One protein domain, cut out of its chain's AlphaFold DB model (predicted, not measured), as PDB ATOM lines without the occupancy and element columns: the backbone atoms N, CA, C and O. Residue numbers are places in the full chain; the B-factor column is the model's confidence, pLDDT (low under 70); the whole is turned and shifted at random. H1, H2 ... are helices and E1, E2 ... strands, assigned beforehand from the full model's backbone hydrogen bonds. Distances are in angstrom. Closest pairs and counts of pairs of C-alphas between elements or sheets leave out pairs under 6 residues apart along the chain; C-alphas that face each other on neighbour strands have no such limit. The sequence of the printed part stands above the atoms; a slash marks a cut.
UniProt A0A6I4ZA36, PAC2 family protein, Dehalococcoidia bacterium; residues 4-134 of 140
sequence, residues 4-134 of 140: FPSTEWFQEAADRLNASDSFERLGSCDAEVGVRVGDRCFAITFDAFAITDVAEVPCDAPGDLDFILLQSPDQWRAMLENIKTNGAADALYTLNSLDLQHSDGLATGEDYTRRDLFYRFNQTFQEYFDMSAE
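What this domain is: This is residues 4 to 134 of the 140 residues of the protein "PAC2 family protein" of Dehalococcoidia bacterium (UniProt A0A6I4ZA36). A strongly twisted sheet of four strands makes a wall, and crossed helices cover one side of it, with H6 in their middle, touching H1, H2, H3 and H4. H1 packs along E3 at one edge of the sheet, while H5 crosses over E4 at the other edge. The printed part has 131 residues, with six named helices and four named strands in the order H1, H2, E1, E2, E3, E4, H3, H4, H5, H6. The mixed sheet runs E3, E2, E1, E4, and the class is mixed, helices and strands. The whole is compact, with a radius of gyration of the C-alphas of 13.4 A, and rounded, with spans of 33 by 30 by 26 A.

How they stand to each other: H1, residues 7 to 18, and H2, residues 22 to 26, meet only through their link. E1, residues 31 to 37, E2, residues 40 to 47, and E3, residues 50 to 57, form a meander, each strand the antiparallel neighbour of the one before. In the hairpin of E1 and E2, N 35 and O 42 are 2.8 A apart, within hydrogen-bond range; in that of E2 and E3, N 45 and O 53 are 2.9 A apart, also within range. H1 is on the sheet at a height of 8.9 A, over E3 and E2, and on the local plane it runs along the strands at 9 degrees to E3; the closest C-alphas of H1 and E3, those of Asn 18 and Ala 50, are 5.6 A apart. E4, residues 67 to 71, is parallel to E1 at 23 degrees, with N 69 and O 34 within hydrogen-bond range at 2.8 A. Residues 68 to 69 of E4 also pair, antiparallel, with residues 107 to 108. H3, residues 73 to 86, is on the sheet with its residues 73 to 77. H4, residues 95 to 101, only grazes the sheet with its residues 95 to 99. H5, residues 112 to 120, is on the sheet at a height of 7.2 A, only just over E4, with 3 of its 9 C-alphas falling on that strand; on the local plane it runs across the strands at 66 degrees to E4. The closest C-alphas of H5 and E4, those of Arg 115 and Phe 67, are 5.6 A apart. H1, H3 and H5 with the sheet make two layers, helices on one face of a sheet. H6, residues 122 to 134, is the hub, and is only just not on the sheet, with 4 pairs of C-alphas within 10 A. Its residues 129 to 134 touch residues 80 to 86 of H3, closest at the C-alphas of Ala 133 and Lys 84, 4.1 A; the lines are only just about perpendicular, at 72 degrees. Its residues 127 to 132 touch residues 13 to 17 of H1, closest at the C-alphas of Met 131 and Ala 13, 5.6 A, only just about perpendicular at 73 degrees. It touches H2, closest at the C-alphas of Thr 124 and Leu 26, 6.7 A, and H4, closest at those of Gln 126 and Leu 95, 6.3 A. The helix packing is mostly crossed. H1 and H3, among others, are apart. Every O i to N i+4 pair is within hydrogen-bond range in H1, H2, H3 and H4; in H6 it is 6 of 9, and in H5 2 of 5, beside 6 of 6 O i to N i+3 pairs.

Where its parts are: H1 begins at C-alpha 7, (-35.856, -22.492, 5.511), and is 16.0 A long. E1 is 19.2 A, E2 23.1 A and E3 20.2 A long, with C-alpha 40 of E2 at (-41.201, -31.120, 4.781). H3 is 20.0 A long. H6, 20.3 A, ends at C-alpha 134, (-34.239, -16.124, 21.498).

The domain as a whole: The C-alphas farthest apart, those of Thr 85 and Asp 111, are 35.6 A apart. The printed part has no cut and no long link. The mean pLDDT of the printed part is 95.2, that of H5 is 89, and no printed residue is under 70.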
ATOM      1  N   PHE A   4     -42.097 -21.888  11.764       97.94
ATOM      2  CA  PHE A   4     -41.613 -23.255  11.855       97.94
ATOM      3  C   PHE A   4     -42.653 -24.241  11.292       97.94
ATOM      4  O   PHE A   4     -43.829 -24.159  11.664       97.94
ATOM      5  N   PRO A   5     -42.238 -25.213  10.461       97.81
ATOM      6  CA  PRO A   5     -40.918 -25.328   9.833       97.81
ATOM      7  C   PRO A   5     -40.800 -24.429   8.585       97.81
ATOM      8  O   PRO A   5     -41.748 -24.308   7.811       97.81
ATOM      9  N   SER A   6     -39.643 -23.815   8.341       98.25
ATOM     10  CA  SER A   6     -39.301 -23.157   7.066       98.25
ATOM     11  C   SER A   6     -37.793 -22.957   6.960       98.25
ATOM     12  O   SER A   6     -37.112 -22.887   7.981       98.25
ATOM     13  N   THR A   7     -37.276 -22.806   5.739       98.19
ATOM     14  CA  THR A   7     -35.856 -22.492   5.511       98.19
ATOM     15  C   THR A   7     -35.444 -21.215   6.240       98.19
ATOM     16  O   THR A   7     -34.391 -21.187   6.858       98.19
ATOM     17  N   GLU A   8     -36.302 -20.191   6.254       98.44
ATOM     18  CA  GLU A   8     -36.058 -18.931   6.971       98.44
ATOM     19  C   GLU A   8     -35.894 -19.147   8.482       98.44
ATOM     20  O   GLU A   8     -35.040 -18.523   9.104       98.44
ATOM     21  N   TRP A   9     -36.675 -20.056   9.075       98.62
ATOM     22  CA  TRP A   9     -36.552 -20.395  10.493       98.62
ATOM     23  C   TRP A   9     -35.227 -21.094  10.800       98.62
ATOM     24  O   TRP A   9     -34.519 -20.694  11.723       98.62
ATOM     25  N   PHE A  10     -34.874 -22.110  10.010       98.75
ATOM     26  CA  PHE A  10     -33.621 -22.843  10.196       98.75
ATOM     27  C   PHE A  10     -32.397 -21.955   9.917       98.75
ATOM     28  O   PHE A  10     -31.393 -22.059  10.624       98.75
ATOM     29  N   GLN A  11     -32.492 -21.037   8.952       98.75
ATOM     30  CA  GLN A  11     -31.440 -20.061   8.672       98.75
ATOM     31  C   GLN A  11     -31.268 -19.070   9.827       98.75
ATOM     32  O   GLN A  11     -30.142 -18.810  10.228       98.75
ATOM     33  N   GLU A  12     -32.351 -18.559  10.425       98.62
ATOM     34  CA  GLU A  12     -32.226 -17.647  11.573       98.62
ATOM     35  C   GLU A  12     -31.567 -18.335  12.784       98.62
ATOM     36  O   GLU A  12     -30.729 -17.728  13.453       98.62
ATOM     37  N   ALA A  13     -31.891 -19.605  13.053       98.56
ATOM     38  CA  ALA A  13     -31.202 -20.383  14.084       98.56
ATOM     39  C   ALA A  13     -29.707 -20.574  13.754       98.56
ATOM     40  O   ALA A  13     -28.857 -20.462  14.641       98.56
ATOM     41  N   ALA A  14     -29.379 -20.801  12.477       98.69
ATOM     42  CA  ALA A  14     -28.003 -20.958  12.010       98.69
ATOM     43  C   ALA A  14     -27.193 -19.669  12.174       98.69
ATOM     44  O   ALA A  14     -26.092 -19.697  12.719       98.69
ATOM     45  N   ASP A  15     -27.764 -18.534  11.775       98.56
ATOM     46  CA  ASP A  15     -27.137 -17.219  11.896       98.56
ATOM     47  C   ASP A  15     -26.831 -16.877  13.362       98.56
ATOM     48  O   ASP A  15     -25.779 -16.312  13.664       98.56
ATOM     49  N   ARG A  16     -27.720 -17.259  14.287       98.44
ATOM     50  CA  ARG A  16     -27.523 -17.064  15.731       98.44
ATOM     51  C   ARG A  16     -26.408 -17.938  16.292       98.44
ATOM     52  O   ARG A  16     -25.566 -17.416  17.016       98.44
ATOM     53  N   LEU A  17     -26.366 -19.222  15.931       98.31
ATOM     54  CA  LEU A  17     -25.289 -20.115  16.367       98.31
ATOM     55  C   LEU A  17     -23.934 -19.681  15.784       98.31
ATOM     56  O   LEU A  17     -22.929 -19.681  16.484       98.31
ATOM     57  N   ASN A  18     -23.903 -19.250  14.522       98.31
ATOM     58  CA  ASN A  18     -22.697 -18.716  13.885       98.31
ATOM     59  C   ASN A  18     -22.198 -17.419  14.544       98.31
ATOM     60  O   ASN A  18     -21.009 -17.112  14.474       98.31
ATOM     61  N   ALA A  19     -23.093 -16.638  15.154       98.06
ATOM     62  CA  ALA A  19     -22.756 -15.413  15.872       98.06
ATOM     63  C   ALA A  19     -22.432 -15.636  17.364       98.06
ATOM     64  O   ALA A  19     -22.040 -14.679  18.040       98.06
ATOM     65  N   SER A  20     -22.618 -16.852  17.889       96.75
ATOM     66  CA  SER A  20     -22.338 -17.199  19.284       96.75
ATOM     67  C   SER A  20     -20.888 -17.667  19.483       96.75
ATOM     68  O   SER A  20     -20.101 -17.763  18.543       96.75
ATOM     69  N   ASP A  21     -20.524 -17.984  20.730       95.88
ATOM     70  CA  ASP A  21     -19.241 -18.615  21.075       95.88
ATOM     71  C   ASP A  21     -19.286 -20.157  21.017       95.88
ATOM     72  O   ASP A  21     -18.329 -20.833  21.408       95.88
ATOM     73  N   SER A  22     -20.391 -20.740  20.537       94.62
ATOM     74  CA  SER A  22     -20.662 -22.180  20.604       94.62
ATOM     75  C   SER A  22     -19.563 -23.015  19.953       94.62
ATOM     76  O   SER A  22     -19.046 -23.939  20.577       94.62
ATOM     77  N   PHE A  23     -19.135 -22.660  18.740       93.88
ATOM     78  CA  PHE A  23     -18.079 -23.383  18.021       93.88
ATOM     79  C   PHE A  23     -16.689 -23.238  18.666       93.88
ATOM     80  O   PHE A  23     -15.865 -24.147  18.561       93.88
ATOM     81  N   GLU A  24     -16.427 -22.150  19.397       94.75
ATOM     82  CA  GLU A  24     -15.193 -22.005  20.184       94.75
ATOM     83  C   GLU A  24     -15.189 -22.949  21.397       94.75
ATOM     84  O   GLU A  24     -14.146 -23.503  21.755       94.75
ATOM     85  N   ARG A  25     -16.356 -23.152  22.026       96.06
ATOM     86  CA  ARG A  25     -16.517 -24.010  23.212       96.06
ATOM     87  C   ARG A  25     -16.618 -25.496  22.867       96.06
ATOM     88  O   ARG A  25     -16.056 -26.321  23.585       96.06
ATOM     89  N   LEU A  26     -17.355 -25.834  21.811       94.81
ATOM     90  CA  LEU A  26     -17.685 -27.213  21.431       94.81
ATOM     91  C   LEU A  26     -16.705 -27.813  20.415       94.81
ATOM     92  O   LEU A  26     -16.610 -29.035  20.309       94.81
ATOM     93  N   GLY A  27     -15.939 -26.971  19.718       95.88
ATOM     94  CA  GLY A  27     -15.045 -27.387  18.645       95.88
ATOM     95  C   GLY A  27     -15.751 -27.489  17.293       95.88
ATOM     96  O   GLY A  27     -16.899 -27.074  17.132       95.88
ATOM     97  N   SER A  28     -15.030 -28.024  16.306       95.56
ATOM     98  CA  SER A  28     -15.538 -28.140  14.943       95.56
ATOM     99  C   SER A  28     -16.580 -29.251  14.798       95.56
ATOM    100  O   SER A  28     -16.503 -30.285  15.467       95.56
ATOM    101  N   CYS A  29     -17.519 -29.054  13.881       97.50
ATOM    102  CA  CYS A  29     -18.539 -30.017  13.502       97.50
ATOM    103  C   CYS A  29     -18.604 -30.097  11.978       97.50
ATOM    104  O   CYS A  29     -18.831 -29.087  11.319       97.50
ATOM    105  N   ASP A  30     -18.420 -31.306  11.452       97.19
ATOM    106  CA  ASP A  30     -18.558 -31.614  10.033       97.19
ATOM    107  C   ASP A  30     -19.685 -32.642   9.899       97.19
ATOM    108  O   ASP A  30     -19.520 -33.796  10.319       97.19
ATOM    109  N   ALA A  31     -20.848 -32.198   9.416       97.19
ATOM    110  CA  ALA A  31     -22.028 -33.042   9.228       97.19
ATOM    111  C   ALA A  31     -23.061 -32.406   8.281       97.19
ATOM    112  O   ALA A  31     -23.371 -31.216   8.390       97.19
ATOM    113  N   GLU A  32     -23.675 -33.226   7.429       97.25
ATOM    114  CA  GLU A  32     -24.888 -32.880   6.682       97.25
ATOM    115  C   GLU A  32     -26.122 -33.447   7.395       97.25
ATOM    116  O   GLU A  32     -26.380 -34.655   7.385       97.25
ATOM    117  N   VAL A  33     -26.896 -32.576   8.046       98.00
ATOM    118  CA  VAL A  33     -27.997 -32.976   8.931       98.00
ATOM    119  C   VAL A  33     -29.349 -32.716   8.287       98.00
ATOM    120  O   VAL A  33     -29.685 -31.590   7.926       98.00
ATOM    121  N   GLY A  34     -30.169 -33.758   8.215       97.81
ATOM    122  CA  GLY A  34     -31.571 -33.667   7.839       97.81
ATOM    123  C   GLY A  34     -32.485 -33.362   9.019       97.81
ATOM    124  O   GLY A  34     -32.365 -33.967  10.083       97.81
ATOM    125  N   VAL A  35     -33.486 -32.514   8.806       98.19
ATOM    126  CA  VAL A  35     -34.612 -32.324   9.730       98.19
ATOM    127  C   VAL A  35     -35.907 -32.576   8.978       98.19
ATOM    128  O   VAL A  35     -36.218 -31.871   8.018       98.19
ATOM    129  N   ARG A  36     -36.687 -33.572   9.415       96.94
ATOM    130  CA  ARG A  36     -38.010 -33.849   8.850       96.94
ATOM    131  C   ARG A  36     -39.111 -33.425   9.809       96.94
ATOM    132  O   ARG A  36     -39.170 -33.878  10.953       96.94
ATOM    133  N   VAL A  37     -40.030 -32.615   9.296       96.56
ATOM    134  CA  VAL A  37     -41.209 -32.123  10.010       96.56
ATOM    135  C   VAL A  37     -42.440 -32.426   9.159       96.56
ATOM    136  O   VAL A  37     -42.772 -31.695   8.226       96.56
ATOM    137  N   GLY A  38     -43.101 -33.550   9.447       93.69
ATOM    138  CA  GLY A  38     -44.193 -34.056   8.610       93.69
ATOM    139  C   GLY A  38     -43.723 -34.364   7.181       93.69
ATOM    140  O   GLY A  38     -42.861 -35.226   6.978       93.69
ATOM    141  N   ASP A  39     -44.281 -33.641   6.208       94.69
ATOM    142  CA  ASP A  39     -43.995 -33.795   4.772       94.69
ATOM    143  C   ASP A  39     -42.928 -32.819   4.247       94.69
ATOM    144  O   ASP A  39     -42.707 -32.737   3.040       94.69
ATOM    145  N   ARG A  40     -42.268 -32.065   5.138       96.88
ATOM    146  CA  ARG A  40     -41.201 -31.120   4.781       96.88
ATOM    147  C   ARG A  40     -39.865 -31.582   5.337       96.88
ATOM    148  O   ARG A  40     -39.792 -32.024   6.486       96.88
ATOM    149  N   CYS A  41     -38.824 -31.459   4.522       97.88
ATOM    150  CA  CYS A  41     -37.474 -31.883   4.858       97.88
ATOM    151  C   CYS A  41     -36.485 -30.757   4.583       97.88
ATOM    152  O   CYS A  41     -36.589 -30.056   3.579       97.88
ATOM    153  N   PHE A  42     -35.529 -30.595   5.486       98.44
ATOM    154  CA  PHE A  42     -34.519 -29.550   5.424       98.44
ATOM    155  C   PHE A  42     -33.144 -30.172   5.605       98.44
ATOM    156  O   PHE A  42     -33.002 -31.096   6.403       98.44
ATOM    157  N   ALA A  43     -32.162 -29.666   4.871       98.31
ATOM    158  CA  ALA A  43     -30.755 -29.989   5.021       98.31
ATOM    159  C   ALA A  43     -30.044 -28.802   5.676       98.31
ATOM    160  O   ALA A  43     -30.298 -27.651   5.314       98.31
ATOM    161  N   ILE A  44     -29.185 -29.094   6.649       98.62
ATOM    162  CA  ILE A  44     -28.369 -28.120   7.371       98.62
ATOM    163  C   ILE A  44     -26.925 -28.611   7.312       98.62
ATOM    164  O   ILE A  44     -26.623 -29.703   7.804       98.62
ATOM    165  N   THR A  45     -26.043 -27.812   6.721       98.50
ATOM    166  CA  THR A  45     -24.632 -28.167   6.539       98.50
ATOM    167  C   THR A  45     -23.782 -27.495   7.607       98.50
ATOM    168  O   THR A  45     -23.618 -26.274   7.602       98.50
ATOM    169  N   PHE A  46     -23.231 -28.303   8.509       98.50
ATOM    170  CA  PHE A  46     -22.202 -27.899   9.463       98.50
ATOM    171  C   PHE A  46     -20.833 -28.180   8.829       98.50
ATOM    172  O   PHE A  46     -20.562 -29.316   8.443       98.50
ATOM    173  N   ASP A  47     -19.996 -27.148   8.704       97.81
ATOM    174  CA  ASP A  47     -18.655 -27.221   8.112       97.81
ATOM    175  C   ASP A  47     -17.658 -26.471   9.003       97.81
ATOM    176  O   ASP A  47     -17.741 -25.249   9.201       97.81
ATOM    177  N   ALA A  48     -16.714 -27.218   9.573       96.38
ATOM    178  CA  ALA A  48     -15.756 -26.745  10.556       96.38
ATOM    179  C   ALA A  48     -16.406 -25.971  11.726       96.38
ATOM    180  O   ALA A  48     -16.915 -26.574  12.664       96.38
ATOM    181  N   PHE A  49     -16.339 -24.637  11.718       97.31
ATOM    182  CA  PHE A  49     -16.794 -23.765  12.814       97.31
ATOM    183  C   PHE A  49     -18.007 -22.911  12.423       97.31
ATOM    184  O   PHE A  49     -18.194 -21.826  12.972       97.31
ATOM    185  N   ALA A  50     -18.783 -23.347  11.431       97.75
ATOM    186  CA  ALA A  50     -19.965 -22.631  10.985       97.75
ATOM    187  C   ALA A  50     -21.024 -23.575  10.411       97.75
ATOM    188  O   ALA A  50     -20.736 -24.680   9.958       97.75
ATOM    189  N   ILE A  51     -22.257 -23.087  10.370       98.62
ATOM    190  CA  ILE A  51     -23.301 -23.599   9.487       98.62
ATOM    191  C   ILE A  51     -23.224 -22.803   8.188       98.62
ATOM    192  O   ILE A  51     -23.345 -21.574   8.211       98.62
ATOM    193  N   THR A  52     -22.984 -23.483   7.071       98.44
ATOM    194  CA  THR A  52     -22.683 -22.850   5.776       98.44
ATOM    195  C   THR A  52     -23.843 -22.882   4.792       98.44
ATOM    196  O   THR A  52     -23.878 -22.039   3.894       98.44
ATOM    197  N   ASP A  53     -24.796 -23.798   4.969       98.38
ATOM    198  CA  ASP A  53     -25.985 -23.896   4.125       98.38
ATOM    199  C   ASP A  53     -27.207 -24.393   4.905       98.38
ATOM    200  O   ASP A  53     -27.099 -25.211   5.827       98.38
ATOM    201  N   VAL A  54     -28.376 -23.888   4.509       98.50
ATOM    202  CA  VAL A  54     -29.693 -24.325   4.978       98.50
ATOM    203  C   VAL A  54     -30.634 -24.346   3.781       98.50
ATOM    204  O   VAL A  54     -30.949 -23.306   3.199       98.50
ATOM    205  N   ALA A  55     -31.150 -25.524   3.440       98.06
ATOM    206  CA  ALA A  55     -31.996 -25.706   2.265       98.06
ATOM    207  C   ALA A  55     -33.218 -26.579   2.566       98.06
ATOM    208  O   ALA A  55     -33.158 -27.509   3.364       98.06
ATOM    209  N   GLU A  56     -34.344 -26.302   1.903       98.00
ATOM    210  CA  GLU A  56     -35.456 -27.262   1.834       98.00
ATOM    211  C   GLU A  56     -35.157 -28.286   0.730       98.00
ATOM    212  O   GLU A  56     -34.789 -27.913  -0.386       98.00
ATOM    213  N   VAL A  57     -35.308 -29.572   1.045       97.62
ATOM    214  CA  VAL A  57     -34.967 -30.698   0.163       97.62
ATOM    215  C   VAL A  57     -36.151 -31.663   0.015       97.62
ATOM    216  O   VAL A  57     -37.004 -31.739   0.906       97.62
ATOM    217  N   PRO A  58     -36.244 -32.429  -1.089       96.31
ATOM    218  CA  PRO A  58     -37.283 -33.445  -1.245       96.31
ATOM    219  C   PRO A  58     -37.157 -34.543  -0.180       96.31
ATOM    220  O   PRO A  58     -36.093 -35.129  -0.013       96.31
ATOM    221  N   CYS A  59     -38.243 -34.872   0.523       93.88
ATOM    222  CA  CYS A  59     -38.205 -35.905   1.567       93.88
ATOM    223  C   CYS A  59     -37.941 -37.329   1.050       93.88
ATOM    224  O   CYS A  59     -37.530 -38.191   1.823       93.88
ATOM    225  N   ASP A  60     -38.228 -37.599  -0.222       91.19
ATOM    226  CA  ASP A  60     -38.014 -38.888  -0.888       91.19
ATOM    227  C   ASP A  60     -36.600 -39.046  -1.464       91.19
ATOM    228  O   ASP A  60     -36.163 -40.167  -1.719       91.19
ATOM    229  N   ALA A  61     -35.881 -37.938  -1.643       87.00
ATOM    230  CA  ALA A  61     -34.509 -37.905  -2.131       87.00
ATOM    231  C   ALA A  61     -33.762 -36.698  -1.530       87.00
ATOM    232  O   ALA A  61     -33.462 -35.742  -2.248       87.00
ATOM    233  N   PRO A  62     -33.473 -36.717  -0.215       83.56
ATOM    234  CA  PRO A  62     -32.989 -35.537   0.498       83.56
ATOM    235  C   PRO A  62     -31.513 -35.199   0.234       83.56
ATOM    236  O   PRO A  62     -31.041 -34.171   0.708       83.56
ATOM    237  N   GLY A  63     -30.797 -36.023  -0.539       86.12
ATOM    238  CA  GLY A  63     -29.374 -35.849  -0.837       86.12
ATOM    239  C   GLY A  63     -28.474 -36.737   0.023       86.12
ATOM    240  O   GLY A  63     -28.946 -37.704   0.622       86.12
ATOM    241  N   ASP A  64     -27.177 -36.424   0.047       90.00
ATOM    242  CA  ASP A  64     -26.145 -37.192   0.761       90.00
ATOM    243  C   ASP A  64     -26.056 -36.803   2.245       90.00
ATOM    244  O   ASP A  64     -25.001 -36.451   2.752       90.00
ATOM    245  N   LEU A  65     -27.186 -36.873   2.951       94.81
ATOM    246  CA  LEU A  65     -27.233 -36.553   4.376       94.81
ATOM    247  C   LEU A  65     -26.557 -37.644   5.215       94.81
ATOM    248  O   LEU A  65     -26.700 -38.844   4.953       94.81
ATOM    249  N   ASP A  66     -25.892 -37.236   6.293       95.69
ATOM    250  CA  ASP A  66     -25.315 -38.167   7.259       95.69
ATOM    251  C   ASP A  66     -26.407 -38.868   8.077       95.69
ATOM    252  O   ASP A  66     -26.384 -40.086   8.290       95.69
ATOM    253  N   PHE A  67     -27.395 -38.098   8.527       95.62
ATOM    254  CA  PHE A  67     -28.575 -38.599   9.219       95.62
ATOM    255  C   PHE A  67     -29.724 -37.588   9.141       95.62
ATOM    256  O   PHE A  67     -29.533 -36.417   8.826       95.62
ATOM    257  N   ILE A  68     -30.932 -38.043   9.460       95.75
ATOM    258  CA  ILE A  68     -32.159 -37.256   9.501       95.75
ATOM    259  C   ILE A  68     -32.791 -37.401  10.884       95.75
ATOM    260  O   ILE A  68     -33.023 -38.520  11.354       95.75
ATOM    261  N   LEU A  69     -33.100 -36.268  11.512       97.06
ATOM    262  CA  LEU A  69     -33.885 -36.175  12.739       97.06
ATOM    263  C   LEU A  69     -35.379 -36.268  12.405       97.06
ATOM    264  O   LEU A  69     -35.908 -35.458  11.636       97.06
ATOM    265  N   LEU A  70     -36.055 -37.261  12.984       94.00
ATOM    266  CA  LEU A  70     -37.452 -37.588  12.710       94.00
ATOM    267  C   LEU A  70     -38.332 -37.398  13.948       94.00
ATOM    268  O   LEU A  70     -38.276 -38.182  14.893       94.00
ATOM    269  N   GLN A  71     -39.230 -36.415  13.899       93.56
ATOM    270  CA  GLN A  71     -40.342 -36.304  14.845       93.56
ATOM    271  C   GLN A  71     -41.621 -35.861  14.138       93.56
ATOM    272  O   GLN A  71     -41.602 -35.317  13.029       93.56
ATOM    273  N   SER A  72     -42.759 -36.080  14.794       94.38
ATOM    274  CA  SER A  72     -44.013 -35.460  14.367       94.38
ATOM    275  C   SER A  72     -43.963 -33.931  14.542       94.38
ATOM    276  O   SER A  72     -43.224 -33.438  15.399       94.38
ATOM    277  N   PRO A  73     -44.765 -33.163  13.779       96.06
ATOM    278  CA  PRO A  73     -44.864 -31.713  13.961       96.06
ATOM    279  C   PRO A  73     -45.171 -31.292  15.406       96.06
ATOM    280  O   PRO A  73     -44.564 -30.350  15.909       96.06
ATOM    281  N   ASP A  74     -46.044 -32.031  16.100       96.44
ATOM    282  CA  ASP A  74     -46.410 -31.748  17.493       96.44
ATOM    283  C   ASP A  74     -45.242 -31.970  18.464       96.44
ATOM    284  O   ASP A  74     -45.063 -31.199  19.406       96.44
ATOM    285  N   GLN A  75     -44.416 -32.993  18.232       96.25
ATOM    286  CA  GLN A  75     -43.228 -33.267  19.049       96.25
ATOM    287  C   GLN A  75     -42.143 -32.206  18.851       96.25
ATOM    288  O   GLN A  75     -41.584 -31.726  19.837       96.25
ATOM    289  N   TRP A  76     -41.895 -31.790  17.603       97.75
ATOM    290  CA  TRP A  76     -41.002 -30.665  17.318       97.75
ATOM    291  C   TRP A  76     -41.481 -29.396  18.015       97.75
ATOM    292  O   TRP A  76     -40.715 -28.735  18.714       97.75
ATOM    293  N   ARG A  77     -42.771 -29.078  17.874       97.94
ATOM    294  CA  ARG A  77     -43.378 -27.924  18.532       97.94
ATOM    295  C   ARG A  77     -43.223 -27.989  20.050       97.94
ATOM    296  O   ARG A  77     -42.841 -26.989  20.646       97.94
ATOM    297  N   ALA A  78     -43.467 -29.144  20.667       97.88
ATOM    298  CA  ALA A  78     -43.316 -29.314  22.109       97.88
ATOM    299  C   ALA A  78     -41.872 -29.051  22.576       97.88
ATOM    300  O   ALA A  78     -41.676 -28.367  23.580       97.88
ATOM    301  N   MET A  79     -40.868 -29.524  21.827       98.19
ATOM    302  CA  MET A  79     -39.457 -29.235  22.110       98.19
ATOM    303  C   MET A  79     -39.151 -27.734  22.004       98.19
ATOM    304  O   MET A  79     -38.552 -27.160  22.908       98.19
ATOM    305  N   LEU A  80     -39.602 -27.073  20.936       98.44
ATOM    306  CA  LEU A  80     -39.344 -25.645  20.718       98.44
ATOM    307  C   LEU A  80     -40.075 -24.750  21.735       98.44
ATOM    308  O   LEU A  80     -39.516 -23.763  22.213       98.44
ATOM    309  N   GLU A  81     -41.303 -25.097  22.128       98.31
ATOM    310  CA  GLU A  81     -42.034 -24.403  23.199       98.31
ATOM    311  C   GLU A  81     -41.367 -24.604  24.572       98.31
ATOM    312  O   GLU A  81     -41.328 -23.672  25.384       98.31
ATOM    313  N   ASN A  82     -40.789 -25.787  24.820       98.56
ATOM    314  CA  ASN A  82     -39.980 -26.053  26.009       98.56
ATOM    315  C   ASN A  82     -38.729 -25.163  26.045       98.56
ATOM    316  O   ASN A  82     -38.520 -24.450  27.028       98.56
ATOM    317  N   ILE A  83     -37.964 -25.132  24.949       98.62
ATOM    318  CA  ILE A  83     -36.783 -24.276  24.784       98.62
ATOM    319  C   ILE A  83     -37.148 -22.805  25.006       98.62
ATOM    320  O   ILE A  83     -36.500 -22.119  25.795       98.62
ATOM    321  N   LYS A  84     -38.236 -22.321  24.393       97.94
ATOM    322  CA  LYS A  84     -38.697 -20.934  24.558       97.94
ATOM    323  C   LYS A  84     -39.024 -20.584  26.009       97.94
ATOM    324  O   LYS A  84     -38.783 -19.459  26.439       97.94
ATOM    325  N   THR A  85     -39.581 -21.534  26.755       98.06
ATOM    326  CA  THR A  85     -39.961 -21.336  28.159       98.06
ATOM    327  C   THR A  85     -38.748 -21.344  29.090       98.06
ATOM    328  O   THR A  85     -38.704 -20.566  30.042       98.06
ATOM    329  N   ASN A  86     -37.768 -22.212  28.821       97.81
ATOM    330  CA  ASN A  86     -36.671 -22.510  29.745       97.81
ATOM    331  C   ASN A  86     -35.332 -21.858  29.363       97.81
ATOM    332  O   ASN A  86     -34.406 -21.857  30.171       97.81
ATOM    333  N   GLY A  87     -35.215 -21.312  28.151       98.00
ATOM    334  CA  GLY A  87     -33.967 -20.786  27.589       98.00
ATOM    335  C   GLY A  87     -33.097 -21.838  26.888       98.00
ATOM    336  O   GLY A  87     -32.179 -21.469  26.169       98.00
ATOM    337  N   ALA A  88     -33.382 -23.124  27.095       97.81
ATOM    338  CA  ALA A  88     -32.749 -24.282  26.465       97.81
ATOM    339  C   ALA A  88     -33.655 -25.507  26.665       97.81
ATOM    340  O   ALA A  88     -34.581 -25.459  27.485       97.81
ATOM    341  N   ALA A  89     -33.401 -26.602  25.953       97.50
ATOM    342  CA  ALA A  89     -34.170 -27.823  26.145       97.50
ATOM    343  C   ALA A  89     -33.959 -28.386  27.555       97.50
ATOM    344  O   ALA A  89     -32.832 -28.540  28.033       97.50
ATOM    345  N   ASP A  90     -35.052 -28.729  28.232       97.00
ATOM    346  CA  ASP A  90     -34.956 -29.461  29.486       97.00
ATOM    347  C   ASP A  90     -34.499 -30.916  29.265       97.00
ATOM    348  O   ASP A  90     -34.436 -31.431  28.146       97.00
ATOM    349  N   ALA A  91     -34.221 -31.616  30.368       95.12
ATOM    350  CA  ALA A  91     -33.701 -32.978  30.343       95.12
ATOM    351  C   ALA A  91     -34.580 -33.997  29.594       95.12
ATOM    352  O   ALA A  91     -34.056 -35.032  29.195       95.12
ATOM    353  N   LEU A  92     -35.881 -33.762  29.406       96.00
ATOM    354  CA  LEU A  92     -36.780 -34.650  28.658       96.00
ATOM    355  C   LEU A  92     -36.916 -34.254  27.184       96.00
ATOM    356  O   LEU A  92     -37.278 -35.108  26.374       96.00
ATOM    357  N   TYR A  93     -36.601 -33.003  26.847       97.38
ATOM    358  CA  TYR A  93     -36.701 -32.443  25.501       97.38
ATOM    359  C   TYR A  93     -35.350 -32.285  24.788       97.38
ATOM    360  O   TYR A  93     -35.321 -31.788  23.668       97.38
ATOM    361  N   THR A  94     -34.230 -32.726  25.374       98.12
ATOM    362  CA  THR A  94     -32.960 -32.786  24.625       98.12
ATOM    363  C   THR A  94     -33.025 -33.803  23.483       98.12
ATOM    364  O   THR A  94     -33.680 -34.840  23.614       98.12
ATOM    365  N   LEU A  95     -32.282 -33.575  22.397       97.62
ATOM    366  CA  LEU A  95     -32.188 -34.498  21.260       97.62
ATOM    367  C   LEU A  95     -31.786 -35.911  21.701       97.62
ATOM    368  O   LEU A  95     -32.356 -36.891  21.229       97.62
ATOM    369  N   ASN A  96     -30.834 -36.031  22.629       95.88
ATOM    370  CA  ASN A  96     -30.408 -37.327  23.158       95.88
ATOM    371  C   ASN A  96     -31.521 -38.018  23.964       95.88
ATOM    372  O   ASN A  96     -31.763 -39.212  23.804       95.88
ATOM    373  N   SER A  97     -32.235 -37.274  24.813       96.00
ATOM    374  CA  SER A  97     -33.364 -37.827  25.565       96.00
ATOM    375  C   SER A  97     -34.512 -38.237  24.654       96.00
ATOM    376  O   SER A  97     -35.158 -39.250  24.916       96.00
ATOM    377  N   LEU A  98     -34.777 -37.471  23.598       96.00
ATOM    378  CA  LEU A  98     -35.781 -37.799  22.592       96.00
ATOM    379  C   LEU A  98     -35.370 -39.054  21.808       96.00
ATOM    380  O   LEU A  98     -36.181 -39.966  21.679       96.00
ATOM    381  N   ASP A  99     -34.108 -39.179  21.389       95.00
ATOM    382  CA  ASP A  99     -33.601 -40.390  20.723       95.00
ATOM    383  C   ASP A  99     -33.794 -41.653  21.575       95.00
ATOM    384  O   ASP A  99     -34.226 -42.682  21.065       95.00
ATOM    385  N   LEU A 100     -33.564 -41.562  22.890       92.69
ATOM    386  CA  LEU A 100     -33.747 -42.678  23.828       92.69
ATOM    387  C   LEU A 100     -35.217 -43.013  24.130       92.69
ATOM    388  O   LEU A 100     -35.520 -44.138  24.532       92.69
ATOM    389  N   GLN A 101     -36.127 -42.045  23.998       90.19
ATOM    390  CA  GLN A 101     -37.560 -42.238  24.250       90.19
ATOM    391  C   GLN A 101     -38.283 -42.885  23.064       90.19
ATOM    392  O   GLN A 101     -39.289 -43.572  23.252       90.19
ATOM    393  N   HIS A 102     -37.797 -42.654  21.845       83.94
ATOM    394  CA  HIS A 102     -38.398 -43.177  20.626       83.94
ATOM    395  C   HIS A 102     -37.953 -44.625  20.381       83.94
ATOM    396  O   HIS A 102     -36.763 -44.919  20.339       83.94
ATOM    397  N   SER A 103     -38.903 -45.540  20.153       81.19
ATOM    398  CA  SER A 103     -38.591 -46.951  19.859       81.19
ATOM    399  C   SER A 103     -37.723 -47.130  18.612       81.19
ATOM    400  O   SER A 103     -36.920 -48.058  18.558       81.19
ATOM    401  N   ASP A 104     -37.877 -46.227  17.643       82.25
ATOM    402  CA  ASP A 104     -37.143 -46.226  16.376       82.25
ATOM    403  C   ASP A 104     -35.963 -45.232  16.373       82.25
ATOM    404  O   ASP A 104     -35.249 -45.117  15.378       82.25
ATOM    405  N   GLY A 105     -35.730 -44.542  17.496       86.19
ATOM    406  CA  GLY A 105     -34.794 -43.424  17.597       86.19
ATOM    407  C   GLY A 105     -35.324 -42.122  16.986       86.19
ATOM    408  O   GLY A 105     -36.342 -42.086  16.295       86.19
ATOM    409  N   LEU A 106     -34.612 -41.037  17.273       92.19
ATOM    410  CA  LEU A 106     -34.790 -39.720  16.668       92.19
ATOM    411  C   LEU A 106     -33.939 -39.610  15.401       92.19
ATOM    412  O   LEU A 106     -34.414 -39.123  14.377       92.19
ATOM    413  N   ALA A 107     -32.678 -40.042  15.478       93.00
ATOM    414  CA  ALA A 107     -31.728 -39.945  14.380       93.00
ATOM    415  C   ALA A 107     -31.727 -41.227  13.539       93.00
ATOM    416  O   ALA A 107     -31.400 -42.317  14.018       93.00
ATOM    417  N   THR A 108     -32.044 -41.083  12.256       89.19
ATOM    418  CA  THR A 108     -32.028 -42.170  11.269       89.19
ATOM    419  C   THR A 108     -30.984 -41.890  10.195       89.19
ATOM    420  O   THR A 108     -30.853 -40.758   9.757       89.19
ATOM    421  N   GLY A 109     -30.222 -42.891   9.767       79.75
ATOM    422  CA  GLY A 109     -29.208 -42.746   8.717       79.75
ATOM    423  C   GLY A 109     -29.057 -44.049   7.938       79.75
ATOM    424  O   GLY A 109     -29.451 -45.106   8.434       79.75
ATOM    425  N   GLU A 110     -28.514 -43.977   6.721       74.12
ATOM    426  CA  GLU A 110     -28.346 -45.155   5.853       74.12
ATOM    427  C   GLU A 110     -27.299 -46.148   6.390       74.12
ATOM    428  O   GLU A 110     -27.455 -47.360   6.237       74.12
ATOM    429  N   ASP A 111     -26.260 -45.644   7.065       77.25
ATOM    430  CA  ASP A 111     -25.206 -46.429   7.717       77.25
ATOM    431  C   ASP A 111     -25.039 -45.970   9.176       77.25
ATOM    432  O   ASP A 111     -25.055 -44.776   9.489       77.25
ATOM    433  N   TYR A 112     -24.824 -46.936  10.072       74.94
ATOM    434  CA  TYR A 112     -24.460 -46.725  11.471       74.94
ATOM    435  C   TYR A 112     -23.288 -45.753  11.654       74.94
ATOM    436  O   TYR A 112     -23.281 -45.000  12.625       74.94
ATOM    437  N   THR A 113     -22.317 -45.739  10.736       78.44
ATOM    438  CA  THR A 113     -21.147 -44.848  10.820       78.44
ATOM    439  C   THR A 113     -21.529 -43.378  10.669       78.44
ATOM    440  O   THR A 113     -21.022 -42.538  11.408       78.44
ATOM    441  N   ARG A 114     -22.438 -43.056   9.744       84.88
ATOM    442  CA  ARG A 114     -22.916 -41.679   9.556       84.88
ATOM    443  C   ARG A 114     -23.861 -41.265  10.682       84.88
ATOM    444  O   ARG A 114     -23.753 -40.162  11.208       84.88
ATOM    445  N   ARG A 115     -24.690 -42.200  11.168       86.88
ATOM    446  CA  ARG A 115     -25.508 -41.986  12.372       86.88
ATOM    447  C   ARG A 115     -24.664 -41.702  13.623       86.88
ATOM    448  O   ARG A 115     -25.119 -40.949  14.475       86.88
ATOM    449  N   ASP A 116     -23.449 -42.243  13.753       91.31
ATOM    450  CA  ASP A 116     -22.561 -41.960  14.900       91.31
ATOM    451  C   ASP A 116     -22.255 -40.459  15.064       91.31
ATOM    452  O   ASP A 116     -22.069 -39.984  16.188       91.31
ATOM    453  N   LEU A 117     -22.276 -39.686  13.969       95.12
ATOM    454  CA  LEU A 117     -22.080 -38.235  14.015       95.12
ATOM    455  C   LEU A 117     -23.142 -37.532  14.871       95.12
ATOM    456  O   LEU A 117     -22.801 -36.580  15.574       95.12
ATOM    457  N   PHE A 118     -24.380 -38.049  14.909       96.12
ATOM    458  CA  PHE A 118     -25.434 -37.545  15.796       96.12
ATOM    459  C   PHE A 118     -25.015 -37.577  17.269       96.12
ATOM    460  O   PHE A 118     -25.255 -36.616  17.996       96.12
ATOM    461  N   TYR A 119     -24.383 -38.666  17.717       94.75
ATOM    462  CA  TYR A 119     -23.936 -38.805  19.105       94.75
ATOM    463  C   TYR A 119     -22.640 -38.036  19.359       94.75
ATOM    464  O   TYR A 119     -22.482 -37.423  20.413       94.75
ATOM    465  N   ARG A 120     -21.724 -38.033  18.383       95.62
ATOM    466  CA  ARG A 120     -20.435 -37.337  18.476       95.62
ATOM    467  C   ARG A 120     -20.591 -35.827  18.628       95.62
ATOM    468  O   ARG A 120     -19.901 -35.231  19.447       95.62
ATOM    469  N   PHE A 121     -21.490 -35.233  17.849       97.06
ATOM    470  CA  PHE A 121     -21.723 -33.788  17.809       97.06
ATOM    471  C   PHE A 121     -23.068 -33.392  18.429       97.06
ATOM    472  O   PHE A 121     -23.577 -32.302  18.178       97.06
ATOM    473  N   ASN A 122     -23.638 -34.259  19.277       97.44
ATOM    474  CA  ASN A 122     -24.983 -34.087  19.827       97.44
ATOM    475  C   ASN A 122     -25.198 -32.714  20.471       97.44
ATOM    476  O   ASN A 122     -26.221 -32.077  20.239       97.44
ATOM    477  N   GLN A 123     -24.208 -32.241  21.233       97.81
ATOM    478  CA  GLN A 123     -24.286 -30.951  21.909       97.81
ATOM    479  C   GLN A 123     -24.313 -29.773  20.924       97.81
ATOM    480  O   GLN A 123     -25.022 -28.807  21.180       97.81
ATOM    481  N   THR A 124     -23.606 -29.852  19.792       98.31
ATOM    482  CA  THR A 124     -23.656 -28.820  18.742       98.31
ATOM    483  C   THR A 124     -25.053 -28.736  18.138       98.31
ATOM    484  O   THR A 124     -25.604 -27.646  18.000       98.31
ATOM    485  N   PHE A 125     -25.667 -29.886  17.844       98.44
ATOM    486  CA  PHE A 125     -27.038 -29.926  17.335       98.44
ATOM    487  C   PHE A 125     -28.049 -29.457  18.384       98.44
ATOM    488  O   PHE A 125     -29.007 -28.771  18.042       98.44
ATOM    489  N   GLN A 126     -27.835 -29.779  19.661       98.56
ATOM    490  CA  GLN A 126     -28.681 -29.279  20.740       98.56
ATOM    491  C   GLN A 126     -28.596 -27.752  20.849       98.56
ATOM    492  O   GLN A 126     -29.633 -27.095  20.840       98.56
ATOM    493  N   GLU A 127     -27.385 -27.181  20.881       98.38
ATOM    494  CA  GLU A 127     -27.206 -25.726  20.953       98.38
ATOM    495  C   GLU A 127     -27.806 -25.015  19.733       98.38
ATOM    496  O   GLU A 127     -28.392 -23.945  19.889       98.38
ATOM    497  N   TYR A 128     -27.747 -25.627  18.545       98.69
ATOM    498  CA  TYR A 128     -28.429 -25.119  17.353       98.69
ATOM    499  C   TYR A 128     -29.941 -24.943  17.573       98.69
ATOM    500  O   TYR A 128     -30.479 -23.870  17.301       98.69
ATOM    501  N   PHE A 129     -30.638 -25.958  18.099       98.62
ATOM    502  CA  PHE A 129     -32.070 -25.828  18.398       98.62
ATOM    503  C   PHE A 129     -32.336 -24.909  19.595       98.62
ATOM    504  O   PHE A 129     -33.342 -24.195  19.592       98.62
ATOM    505  N   ASP A 130     -31.444 -24.873  20.586       98.69
ATOM    506  CA  ASP A 130     -31.576 -23.998  21.756       98.69
ATOM    507  C   ASP A 130     -31.521 -22.504  21.380       98.69
ATOM    508  O   ASP A 130     -32.167 -21.696  22.049       98.69
ATOM    509  N   MET A 131     -30.886 -22.128  20.255       98.31
ATOM    510  CA  MET A 131     -30.949 -20.754  19.711       98.31
ATOM    511  C   MET A 131     -32.389 -20.261  19.502       98.31
ATOM    512  O   MET A 131     -32.658 -19.056  19.555       98.31
ATOM    513  N   SER A 132     -33.344 -21.180  19.312       98.06
ATOM    514  CA  SER A 132     -34.761 -20.841  19.169       98.06
ATOM    515  C   SER A 132     -35.386 -20.211  20.417       98.06
ATOM    516  O   SER A 132     -36.424 -19.553  20.302       98.06
ATOM    517  N   ALA A 133     -34.747 -20.314  21.587       98.19
ATOM    518  CA  ALA A 133     -35.182 -19.617  22.797       98.19
ATOM    519  C   ALA A 133     -35.270 -18.095  22.583       98.19
ATOM    520  O   ALA A 133     -36.192 -17.424  23.062       98.19
ATOM    521  N   GLU A 134     -34.340 -17.551  21.802       97.00
ATOM    522  CA  GLU A 134     -34.239 -16.124  21.498       97.00
ATOM    523  C   GLU A 134     -34.999 -15.711  20.228       97.00
ATOM    524  O   GLU A 134     -35.021 -14.531  19.862       97.00
TER     525      GLU A 134